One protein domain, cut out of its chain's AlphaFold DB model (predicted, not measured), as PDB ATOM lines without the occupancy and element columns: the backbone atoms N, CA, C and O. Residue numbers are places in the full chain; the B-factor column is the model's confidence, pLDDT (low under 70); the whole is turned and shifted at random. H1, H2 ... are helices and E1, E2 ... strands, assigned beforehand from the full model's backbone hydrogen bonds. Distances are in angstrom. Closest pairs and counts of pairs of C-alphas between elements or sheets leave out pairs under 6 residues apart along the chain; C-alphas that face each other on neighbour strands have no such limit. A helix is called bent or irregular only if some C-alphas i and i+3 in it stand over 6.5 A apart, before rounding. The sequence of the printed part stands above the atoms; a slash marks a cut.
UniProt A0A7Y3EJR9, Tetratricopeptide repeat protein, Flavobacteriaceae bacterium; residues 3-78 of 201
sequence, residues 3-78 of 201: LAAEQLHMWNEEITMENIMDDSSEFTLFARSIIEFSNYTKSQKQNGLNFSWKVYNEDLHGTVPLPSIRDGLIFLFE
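AT A GLANCE: This is residues 3 to 78 of the 201 residues of the protein "Tetratricopeptide repeat protein" of Flavobacteriaceae bacterium (UniProt A0A7Y3EJR9). Look for two helices, H1 and H2, lying apart and running nearly the same way, with an extended stretch holding the short strand E1 coming back between them. The residues before H1 make a long coil that starts beside E1 and loops round the end where H1 begins, while residues 43 to 48 stick out at the other end. You will find 76 printed residues with two named helices and one named strand, in the order H1, E1, H2; the class is mostly helix, although under half of the residues are in named elements. The whole is only just compact, close to loose, with a radius of gyration of the C-alphas of 13.7 A and spans of 39 by 28 by 17 A.

HOW THE PARTS SIT: Start at the longest helix, H1, residues 26 to 43. It is irregular, with C-alphas 27 and 30 7.1 A apart. Next find E1, residues 54 to 56, which pairs with no named strand; residues 3 to 4 make a short parallel pairing with its residues 55 to 56. H1 and E1 are apart. Then look at H2, residues 65 to 76: E1 and H2 are near each other, with 6 pairs of C-alphas within 10 A and the closest at 8.2 A. H1 and H2 are apart. In H2 every O i to N i+4 pair is within hydrogen-bond range; in H1, 12 of 14 are.

IN THESE COORDINATES: Find C-alpha 26 at (-41.331, 13.457, -19.219); from there H1 runs 25.7 A to C-alpha 43 at (-28.495, 30.438, -4.806). E1 measures 6.5 A from C-alpha 54 to C-alpha 56. H2 runs 15.9 A from C-alpha 65 to C-alpha 76 at (-43.032, 28.940, 9.561).

THE WHOLE: The two C-alphas farthest apart are those of Trp 11 and Gln 46, 39.9 A. The printed part has no cut. Both links, H1 to E1 with 10 residues and E1 to H2 with 8, are short; residues 3 to 25 hold no named element. Mean pLDDT of the printed part is 95.5, and no printed residue is under 70.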
ATOM      1  N   LEU A   3     -40.172  17.227  -2.100       97.62
ATOM      2  CA  LEU A   3     -40.063  16.223  -3.154       97.62
ATOM      3  C   LEU A   3     -40.228  14.838  -2.526       97.62
ATOM      4  O   LEU A   3     -39.435  14.466  -1.665       97.62
ATOM      5  N   ALA A   4     -41.254  14.106  -2.955       97.12
ATOM      6  CA  ALA A   4     -41.372  12.667  -2.735       97.12
ATOM      7  C   ALA A   4     -40.361  11.953  -3.638       97.12
ATOM      8  O   ALA A   4     -40.342  12.241  -4.837       97.12
ATOM      9  N   ALA A   5     -39.527  11.077  -3.083       96.62
ATOM     10  CA  ALA A   5     -38.430  10.458  -3.827       96.62
ATOM     11  C   ALA A   5     -38.435   8.923  -3.833       96.62
ATOM     12  O   ALA A   5     -37.560   8.343  -4.468       96.62
ATOM     13  N   GLU A   6     -39.447   8.275  -3.246       95.12
ATOM     14  CA  GLU A   6     -39.594   6.812  -3.329       95.12
ATOM     15  C   GLU A   6     -39.892   6.357  -4.772       95.12
ATOM     16  O   GLU A   6     -39.480   5.288  -5.204       95.12
ATOM     17  N   GLN A   7     -40.581   7.195  -5.557       94.94
ATOM     18  CA  GLN A   7     -40.848   6.942  -6.975       94.94
ATOM     19  C   GLN A   7     -40.598   8.204  -7.807       94.94
ATOM     20  O   GLN A   7     -41.493   9.028  -8.003       94.94
ATOM     21  N   LEU A   8     -39.373   8.345  -8.315       96.12
ATOM     22  CA  LEU A   8     -38.963   9.469  -9.170       96.12
ATOM     23  C   LEU A   8     -39.283   9.242 -10.654       96.12
ATOM     24  O   LEU A   8     -39.425  10.203 -11.408       96.12
ATOM     25  N   HIS A   9     -39.424   7.981 -11.066       96.44
ATOM     26  CA  HIS A   9     -39.832   7.578 -12.407       96.44
ATOM     27  C   HIS A   9     -40.870   6.453 -12.312       96.44
ATOM     28  O   HIS A   9     -40.739   5.533 -11.507       96.44
ATOM     29  N   MET A  10     -41.915   6.499 -13.144       93.06
ATOM     30  CA  MET A  10     -43.061   5.584 -13.024       93.06
ATOM     31  C   MET A  10     -42.697   4.110 -13.272       93.06
ATOM     32  O   MET A  10     -43.298   3.224 -12.669       93.06
ATOM     33  N   TRP A  11     -41.735   3.850 -14.164       94.50
ATOM     34  CA  TRP A  11     -41.395   2.499 -14.646       94.50
ATOM     35  C   TRP A  11     -39.922   2.096 -14.503       94.50
ATOM     36  O   TRP A  11     -39.557   1.023 -14.969       94.50
ATOM     37  N   ASN A  12     -39.066   2.950 -13.942       96.06
ATOM     38  CA  ASN A  12     -37.622   2.709 -13.920       96.06
ATOM     39  C   ASN A  12     -37.069   3.042 -12.536       96.06
ATOM     40  O   ASN A  12     -36.872   4.210 -12.215       96.06
ATOM     41  N   GLU A  13     -36.842   2.011 -11.730       94.56
ATOM     42  CA  GLU A  13     -36.298   2.134 -10.374       94.56
ATOM     43  C   GLU A  13     -34.805   2.499 -10.345       94.56
ATOM     44  O   GLU A  13     -34.309   2.947  -9.317       94.56
ATOM     45  N   GLU A  14     -34.089   2.371 -11.469       96.75
ATOM     46  CA  GLU A  14     -32.691   2.804 -11.568       96.75
ATOM     47  C   GLU A  14     -32.559   4.336 -11.562       96.75
ATOM     48  O   GLU A  14     -31.459   4.855 -11.355       96.75
ATOM     49  N   ILE A  15     -33.659   5.072 -11.780       97.38
ATOM     50  CA  ILE A  15     -33.689   6.530 -11.638       97.38
ATOM     51  C   ILE A  15     -33.802   6.891 -10.156       97.38
ATOM     52  O   ILE A  15     -34.848   6.728  -9.529       97.38
ATOM     53  N   THR A  16     -32.725   7.450  -9.614       96.38
ATOM     54  CA  THR A  16     -32.584   7.844  -8.211       96.38
ATOM     55  C   THR A  16     -32.258   9.331  -8.098       96.38
ATOM     56  O   THR A  16     -31.972  10.007  -9.084       96.38
ATOM     57  N   MET A  17     -32.224   9.861  -6.874       96.19
ATOM     58  CA  MET A  17     -31.778  11.240  -6.636       96.19
ATOM     59  C   MET A  17     -30.349  11.528  -7.133       96.19
ATOM     60  O   MET A  17     -30.014  12.697  -7.319       96.19
ATOM     61  N   GLU A  18     -29.512  10.505  -7.342       96.62
ATOM     62  CA  GLU A  18     -28.125  10.668  -7.794       96.62
ATOM     63  C   GLU A  18     -28.017  10.929  -9.300       96.62
ATOM     64  O   GLU A  18     -27.164  11.707  -9.717       96.62
ATOM     65  N   ASN A  19     -28.885  10.308 -10.105       97.62
ATOM     66  CA  ASN A  19     -28.829  10.369 -11.570       97.62
ATOM     67  C   ASN A  19     -30.051  11.049 -12.210       97.62
ATOM     68  O   ASN A  19     -30.089  11.211 -13.426       97.62
ATOM     69  N   ILE A  20     -31.040  11.486 -11.420       97.31
ATOM     70  CA  ILE A  20     -32.285  12.061 -11.946       97.31
ATOM     71  C   ILE A  20     -32.057  13.247 -12.881       97.31
ATOM     72  O   ILE A  20     -32.833  13.441 -13.807       97.31
ATOM     73  N   MET A  21     -31.002  14.036 -12.665       97.88
ATOM     74  CA  MET A  21     -30.698  15.201 -13.501       97.88
ATOM     75  C   MET A  21     -30.170  14.831 -14.895       97.88
ATOM     76  O   MET A  21     -30.229  15.675 -15.788       97.88
ATOM     77  N   ASP A  22     -29.708  13.592 -15.089       97.62
ATOM     78  CA  ASP A  22     -29.259  13.072 -16.385       97.62
ATOM     79  C   ASP A  22     -30.428  12.504 -17.214       97.62
ATOM     80  O   ASP A  22     -30.307  12.328 -18.430       97.62
ATOM     81  N   ASP A  23     -31.575  12.232 -16.579       97.06
ATOM     82  CA  ASP A  23     -32.772  11.764 -17.271       97.06
ATOM     83  C   ASP A  23     -33.438  12.890 -18.080       97.06
ATOM     84  O   ASP A  23     -33.514  14.049 -17.669       97.06
ATOM     85  N   SER A  24     -33.966  12.532 -19.250       95.75
ATOM     86  CA  SER A  24     -34.634  13.466 -20.169       95.75
ATOM     87  C   SER A  24     -36.093  13.110 -20.444       95.75
ATOM     88  O   SER A  24     -36.743  13.774 -21.253       95.75
ATOM     89  N   SER A  25     -36.629  12.088 -19.771       96.50
ATOM     90  CA  SER A  25     -38.020  11.681 -19.935       96.50
ATOM     91  C   SER A  25     -38.988  12.701 -19.320       96.50
ATOM     92  O   SER A  25     -38.660  13.449 -18.392       96.50
ATOM     93  N   GLU A  26     -40.230  12.682 -19.806       95.50
ATOM     94  CA  GLU A  26     -41.331  13.457 -19.219       95.50
ATOM     95  C   GLU A  26     -41.687  12.979 -17.799       95.50
ATOM     96  O   GLU A  26     -42.215  13.750 -17.000       95.50
ATOM     97  N   PHE A  27     -41.366  11.728 -17.444       95.38
ATOM     98  CA  PHE A  27     -41.687  11.168 -16.130       95.38
ATOM     99  C   PHE A  27     -40.887  11.815 -14.994       95.38
ATOM    100  O   PHE A  27     -41.416  11.953 -13.893       95.38
ATOM    101  N   THR A  28     -39.650  12.255 -15.251       96.81
ATOM    102  CA  THR A  28     -38.812  12.934 -14.243       96.81
ATOM    103  C   THR A  28     -38.909  14.454 -14.300       96.81
ATOM    104  O   THR A  28     -38.396  15.124 -13.400       96.81
ATOM    105  N   LEU A  29     -39.570  15.021 -15.319       96.75
ATOM    106  CA  LEU A  29     -39.639  16.470 -15.530       96.75
ATOM    107  C   LEU A  29     -40.123  17.209 -14.274       96.75
ATOM    108  O   LEU A  29     -39.547  18.231 -13.902       96.75
ATOM    109  N   PHE A  30     -41.136  16.670 -13.590       94.19
ATOM    110  CA  PHE A  30     -41.650  17.220 -12.332       94.19
ATOM    111  C   PHE A  30     -40.562  17.327 -11.252       94.19
ATOM    112  O   PHE A  30     -40.350  18.397 -10.677       94.19
ATOM    113  N   ALA A  31     -39.845  16.234 -10.996       96.69
ATOM    114  CA  ALA A  31     -38.832  16.175  -9.951       96.69
ATOM    115  C   ALA A  31     -37.595  17.020 -10.304       96.69
ATOM    116  O   ALA A  31     -37.133  17.793  -9.462       96.69
ATOM    117  N   ARG A  32     -37.123  16.972 -11.560       98.00
ATOM    118  CA  ARG A  32     -36.034  17.838 -12.050       98.00
ATOM    119  C   ARG A  32     -36.390  19.319 -11.920       98.00
ATOM    120  O   ARG A  32     -35.597  20.082 -11.377       98.00
ATOM    121  N   SER A  33     -37.612  19.707 -12.297       98.00
ATOM    122  CA  SER A  33     -38.091  21.092 -12.158       98.00
ATOM    123  C   SER A  33     -38.084  21.563 -10.699       98.00
ATOM    124  O   SER A  33     -37.671  22.687 -10.408       98.00
ATOM    125  N   ILE A  34     -38.502  20.705  -9.758       97.38
ATOM    126  CA  ILE A  34     -38.452  21.011  -8.319       97.38
ATOM    127  C   ILE A  34     -37.009  21.201  -7.847       97.38
ATOM    128  O   ILE A  34     -36.737  22.153  -7.108       97.38
ATOM    129  N   ILE A  35     -36.095  20.319  -8.257       98.00
ATOM    130  CA  ILE A  35     -34.678  20.379  -7.878       98.00
ATOM    131  C   ILE A  35     -34.040  21.662  -8.419       98.00
ATOM    132  O   ILE A  35     -33.428  22.409  -7.655       98.00
ATOM    133  N   GLU A  36     -34.231  21.961  -9.705       97.75
ATOM    134  CA  GLU A  36     -33.702  23.166 -10.348       97.75
ATOM    135  C   GLU A  36     -34.234  24.437  -9.693       97.75
ATOM    136  O   GLU A  36     -33.444  25.286  -9.274       97.75
ATOM    137  N   PHE A  37     -35.556  24.548  -9.515       96.62
ATOM    138  CA  PHE A  37     -36.167  25.686  -8.829       96.62
ATOM    139  C   PHE A  37     -35.617  25.853  -7.410       96.62
ATOM    140  O   PHE A  37     -35.311  26.968  -6.974       96.62
ATOM    141  N   SER A  38     -35.463  24.748  -6.683       96.31
ATOM    142  CA  SER A  38     -35.014  24.780  -5.296       96.31
ATOM    143  C   SER A  38     -33.537  25.151  -5.166       96.31
ATOM    144  O   SER A  38     -33.169  25.912  -4.265       96.31
ATOM    145  N   ASN A  39     -32.691  24.669  -6.077       94.94
ATOM    146  CA  ASN A  39     -31.279  25.036  -6.155       94.94
ATOM    147  C   ASN A  39     -31.103  26.490  -6.594       94.94
ATOM    148  O   ASN A  39     -30.337  27.231  -5.970       94.94
ATOM    149  N   TYR A  40     -31.862  26.927  -7.603       95.31
ATOM    150  CA  TYR A  40     -31.874  28.315  -8.041       95.31
ATOM    151  C   TYR A  40     -32.276  29.231  -6.886       95.31
ATOM    152  O   TYR A  40     -31.509  30.117  -6.520       95.31
ATOM    153  N   THR A  41     -33.397  28.955  -6.219       94.00
ATOM    154  CA  THR A  41     -33.857  29.746  -5.072       94.00
ATOM    155  C   THR A  41     -32.817  29.801  -3.947       94.00
ATOM    156  O   THR A  41     -32.511  30.887  -3.460       94.00
ATOM    157  N   LYS A  42     -32.187  28.668  -3.588       92.00
ATOM    158  CA  LYS A  42     -31.090  28.633  -2.596       92.00
ATOM    159  C   LYS A  42     -29.873  29.474  -3.002       92.00
ATOM    160  O   LYS A  42     -29.177  29.995  -2.128       92.00
ATOM    161  N   SER A  43     -29.598  29.607  -4.301       93.50
ATOM    162  CA  SER A  43     -28.495  30.438  -4.806       93.50
ATOM    163  C   SER A  43     -28.779  31.944  -4.690       93.50
ATOM    164  O   SER A  43     -27.847  32.736  -4.547       93.50
ATOM    165  N   GLN A  44     -30.055  32.348  -4.672       93.81
ATOM    166  CA  GLN A  44     -30.489  33.747  -4.635       93.81
ATOM    167  C   GLN A  44     -30.626  34.284  -3.198       93.81
ATOM    168  O   GLN A  44     -31.703  34.685  -2.765       93.81
ATOM    169  N   LYS A  45     -29.520  34.345  -2.446       85.38
ATOM    170  CA  LYS A  45     -29.530  34.718  -1.011       85.38
ATOM    171  C   LYS A  45     -30.001  36.146  -0.690       85.38
ATOM    172  O   LYS A  45     -30.222  36.451   0.475       85.38
ATOM    173  N   GLN A  46     -30.111  37.035  -1.681       86.31
ATOM    174  CA  GLN A  46     -30.395  38.461  -1.456       86.31
ATOM    175  C   GLN A  46     -31.871  38.855  -1.607       86.31
ATOM    176  O   GLN A  46     -32.211  40.015  -1.403       86.31
ATOM    177  N   ASN A  47     -32.760  37.928  -1.966       83.88
ATOM    178  CA  ASN A  47     -34.156  38.262  -2.272       83.88
ATOM    179  C   ASN A  47     -35.080  38.334  -1.039       83.88
ATOM    180  O   ASN A  47     -36.259  38.640  -1.192       83.88
ATOM    181  N   GLY A  48     -34.573  38.033   0.163       86.62
ATOM    182  CA  GLY A  48     -35.365  38.031   1.398       86.62
ATOM    183  C   GLY A  48     -36.433  36.933   1.470       86.62
ATOM    184  O   GLY A  48     -37.273  36.963   2.367       86.62
ATOM    185  N   LEU A  49     -36.428  35.965   0.547       91.62
ATOM    186  CA  LEU A  49     -37.395  34.876   0.540       91.62
ATOM    187  C   LEU A  49     -37.079  33.884   1.664       91.62
ATOM    188  O   LEU A  49     -36.026  33.243   1.663       91.62
ATOM    189  N   ASN A  50     -38.027  33.702   2.585       91.00
ATOM    190  CA  ASN A  50     -37.939  32.655   3.595       91.00
ATOM    191  C   ASN A  50     -38.204  31.285   2.947       91.00
ATOM    192  O   ASN A  50     -39.352  30.875   2.768       91.00
ATOM    193  N   PHE A  51     -37.136  30.605   2.526       94.25
ATOM    194  CA  PHE A  51     -37.219  29.410   1.691       94.25
ATOM    195  C   PHE A  51     -36.602  28.182   2.359       94.25
ATOM    196  O   PHE A  51     -35.430  28.174   2.734       94.25
ATOM    197  N   SER A  52     -37.375  27.098   2.398       94.50
ATOM    198  CA  SER A  52     -36.900  25.770   2.771       94.50
ATOM    199  C   SER A  52     -37.393  24.730   1.770       94.50
ATOM    200  O   SER A  52     -38.517  24.804   1.251       94.50
ATOM    201  N   TRP A  53     -36.544  23.742   1.494       95.75
ATOM    202  CA  TRP A  53     -36.943  22.561   0.747       95.75
ATOM    203  C   TRP A  53     -36.260  21.299   1.252       95.75
ATOM    204  O   TRP A  53     -35.131  21.354   1.747       95.75
ATOM    205  N   LYS A  54     -36.963  20.174   1.113       97.62
ATOM    206  CA  LYS A  54     -36.551  18.871   1.630       97.62
ATOM    207  C   LYS A  54     -36.995  17.748   0.693       97.62
ATOM    208  O   LYS A  54     -38.086  17.802   0.124       97.62
ATOM    209  N   VAL A  55     -36.133  16.745   0.562       97.81
ATOM    210  CA  VAL A  55     -36.426  15.479  -0.114       97.81
ATOM    211  C   VAL A  55     -36.880  14.467   0.933       97.81
ATOM    212  O   VAL A  55     -36.288  14.381   2.011       97.81
ATOM    213  N   TYR A  56     -37.938  13.731   0.618       97.81
ATOM    214  CA  TYR A  56     -38.514  12.685   1.449       97.81
ATOM    215  C   TYR A  56     -38.332  11.355   0.718       97.81
ATOM    216  O   TYR A  56     -39.120  11.007  -0.160       97.81
ATOM    217  N   ASN A  57     -37.234  10.665   1.037       96.12
ATOM    218  CA  ASN A  57     -36.777   9.487   0.293       96.12
ATOM    219  C   ASN A  57     -37.744   8.305   0.373       96.12
ATOM    220  O   ASN A  57     -37.852   7.585  -0.600       96.12
ATOM    221  N   GLU A  58     -38.454   8.150   1.492       95.81
ATOM    222  CA  GLU A  58     -39.369   7.024   1.745       95.81
ATOM    223  C   GLU A  58     -40.835   7.362   1.403       95.81
ATOM    224  O   GLU A  58     -41.737   6.551   1.605       95.81
ATOM    225  N   ASP A  59     -41.102   8.584   0.927       97.31
ATOM    226  CA  ASP A  59     -42.452   9.048   0.624       97.31
ATOM    227  C   ASP A  59     -42.766   8.976  -0.876       97.31
ATOM    228  O   ASP A  59     -41.956   9.339  -1.734       97.31
ATOM    229  N   LEU A  60     -44.014   8.606  -1.171       95.75
ATOM    230  CA  LEU A  60     -44.660   8.703  -2.478       95.75
ATOM    231  C   LEU A  60     -45.408  10.038  -2.612       95.75
ATOM    232  O   LEU A  60     -45.673  10.735  -1.629       95.75
ATOM    233  N   HIS A  61     -45.848  10.374  -3.832       91.88
ATOM    234  CA  HIS A  61     -46.641  11.588  -4.079       91.88
ATOM    235  C   HIS A  61     -47.878  11.691  -3.166       91.88
ATOM    236  O   HIS A  61     -48.212  12.774  -2.693       91.88
ATOM    237  N   GLY A  62     -48.531  10.559  -2.881       95.50
ATOM    238  CA  GLY A  62     -49.698  10.506  -1.999       95.50
ATOM    239  C   GLY A  62     -49.387  10.591  -0.500       95.50
ATOM    240  O   GLY A  62     -50.289  10.911   0.269       95.50
ATOM    241  N   THR A  63     -48.149  10.321  -0.070       97.31
ATOM    242  CA  THR A  63     -47.781  10.278   1.360       97.31
ATOM    243  C   THR A  63     -47.011  11.518   1.811       97.31
ATOM    244  O   THR A  63     -47.234  11.983   2.928       97.31
ATOM    245  N   VAL A  64     -46.230  12.146   0.918       97.88
ATOM    246  CA  VAL A  64     -45.427  13.346   1.222       97.88
ATOM    247  C   VAL A  64     -46.206  14.562   1.759       97.88
ATOM    248  O   VAL A  64     -45.604  15.349   2.501       97.88
ATOM    249  N   PRO A  65     -47.510  14.786   1.466       97.38
ATOM    250  CA  PRO A  65     -48.214  15.954   1.996       97.38
ATOM    251  C   PRO A  65     -48.225  16.023   3.528       97.38
ATOM    252  O   PRO A  65     -48.001  17.093   4.084       97.38
ATOM    253  N   LEU A  66     -48.412  14.901   4.230       97.69
ATOM    254  CA  LEU A  66     -48.482  14.895   5.695       97.69
ATOM    255  C   LEU A  66     -47.165  15.338   6.376       97.69
ATOM    256  O   LEU A  66     -47.198  16.310   7.141       97.69
ATOM    257  N   PRO A  67     -46.003  14.699   6.124       97.81
ATOM    258  CA  PRO A  67     -44.749  15.115   6.743       97.81
ATOM    259  C   PRO A  67     -44.296  16.498   6.257       97.81
ATOM    260  O   PRO A  67     -43.719  17.255   7.038       97.81
ATOM    261  N   SER A  68     -44.603  16.878   5.011       97.56
ATOM    262  CA  SER A  68     -44.241  18.206   4.502       97.56
ATOM    263  C   SER A  68     -45.087  19.344   5.079       97.56
ATOM    264  O   SER A  68     -44.533  20.410   5.341       97.56
ATOM    265  N   ILE A  69     -46.380  19.132   5.364       97.81
ATOM    266  CA  ILE A  69     -47.200  20.102   6.112       97.81
ATOM    267  C   ILE A  69     -46.627  20.293   7.516       97.81
ATOM    268  O   ILE A  69     -46.437  21.429   7.946       97.81
ATOM    269  N   ARG A  70     -46.305  19.198   8.217       97.62
ATOM    270  CA  ARG A  70     -45.693  19.260   9.551       97.62
ATOM    271  C   ARG A  70     -44.392  20.061   9.534       97.62
ATOM    272  O   ARG A  70     -44.247  21.000  10.311       97.62
ATOM    273  N   ASP A  71     -43.461  19.701   8.655       97.50
ATOM    274  CA  ASP A  71     -42.155  20.359   8.582       97.50
ATOM    275  C   ASP A  71     -42.289  21.825   8.129       97.50
ATOM    276  O   ASP A  71     -41.587  22.699   8.638       97.50
ATOM    277  N   GLY A  72     -43.230  22.114   7.223       96.94
ATOM    278  CA  GLY A  72     -43.553  23.472   6.787       96.94
ATOM    279  C   GLY A  72     -44.112  24.341   7.915       96.94
ATOM    280  O   GLY A  72     -43.675  25.477   8.073       96.94
ATOM    281  N   LEU A  73     -45.027  23.811   8.733       96.88
ATOM    282  CA  LEU A  73     -45.549  24.520   9.906       96.88
ATOM    283  C   LEU A  73     -44.452  24.780  10.942       96.88
ATOM    284  O   LEU A  73     -44.360  25.892  11.449       96.88
ATOM    285  N   ILE A  74     -43.589  23.795  11.213       96.19
ATOM    286  CA  ILE A  74     -42.445  23.979  12.119       96.19
ATOM    287  C   ILE A  74     -41.533  25.101  11.611       96.19
ATOM    288  O   ILE A  74     -41.168  25.980  12.382       96.19
ATOM    289  N   PHE A  75     -41.211  25.103  10.317       96.12
ATOM    290  CA  PHE A  75     -40.389  26.144   9.700       96.12
ATOM    291  C   PHE A  75     -41.024  27.539   9.795       96.12
ATOM    292  O   PHE A  75     -40.345  28.512  10.111       96.12
ATOM    293  N   LEU A  76     -42.330  27.653   9.533       95.12
ATOM    294  CA  LEU A  76     -43.032  28.940   9.561       95.12
ATOM    295  C   LEU A  76     -43.230  29.489  10.979       95.12
ATOM    296  O   LEU A  76     -43.263  30.707  11.149       95.12
ATOM    297  N   PHE A  77     -43.365  28.613  11.976       95.62
ATOM    298  CA  PHE A  77     -43.707  28.962  13.358       95.62
ATOM    299  C   PHE A  77     -42.598  28.614  14.364       95.62
ATOM    300  O   PHE A  77     -42.868  28.450  15.553       95.62
ATOM    301  N   GLU A  78     -41.341  28.528  13.923       94.75
ATOM    302  CA  GLU A  78     -40.190  28.306  14.815       94.75
ATOM    303  C   GLU A  78     -40.109  29.385  15.911       94.75
ATOM    304  O   GLU A  78     -39.858  29.093  17.079       94.75
TER     305      GLU A  78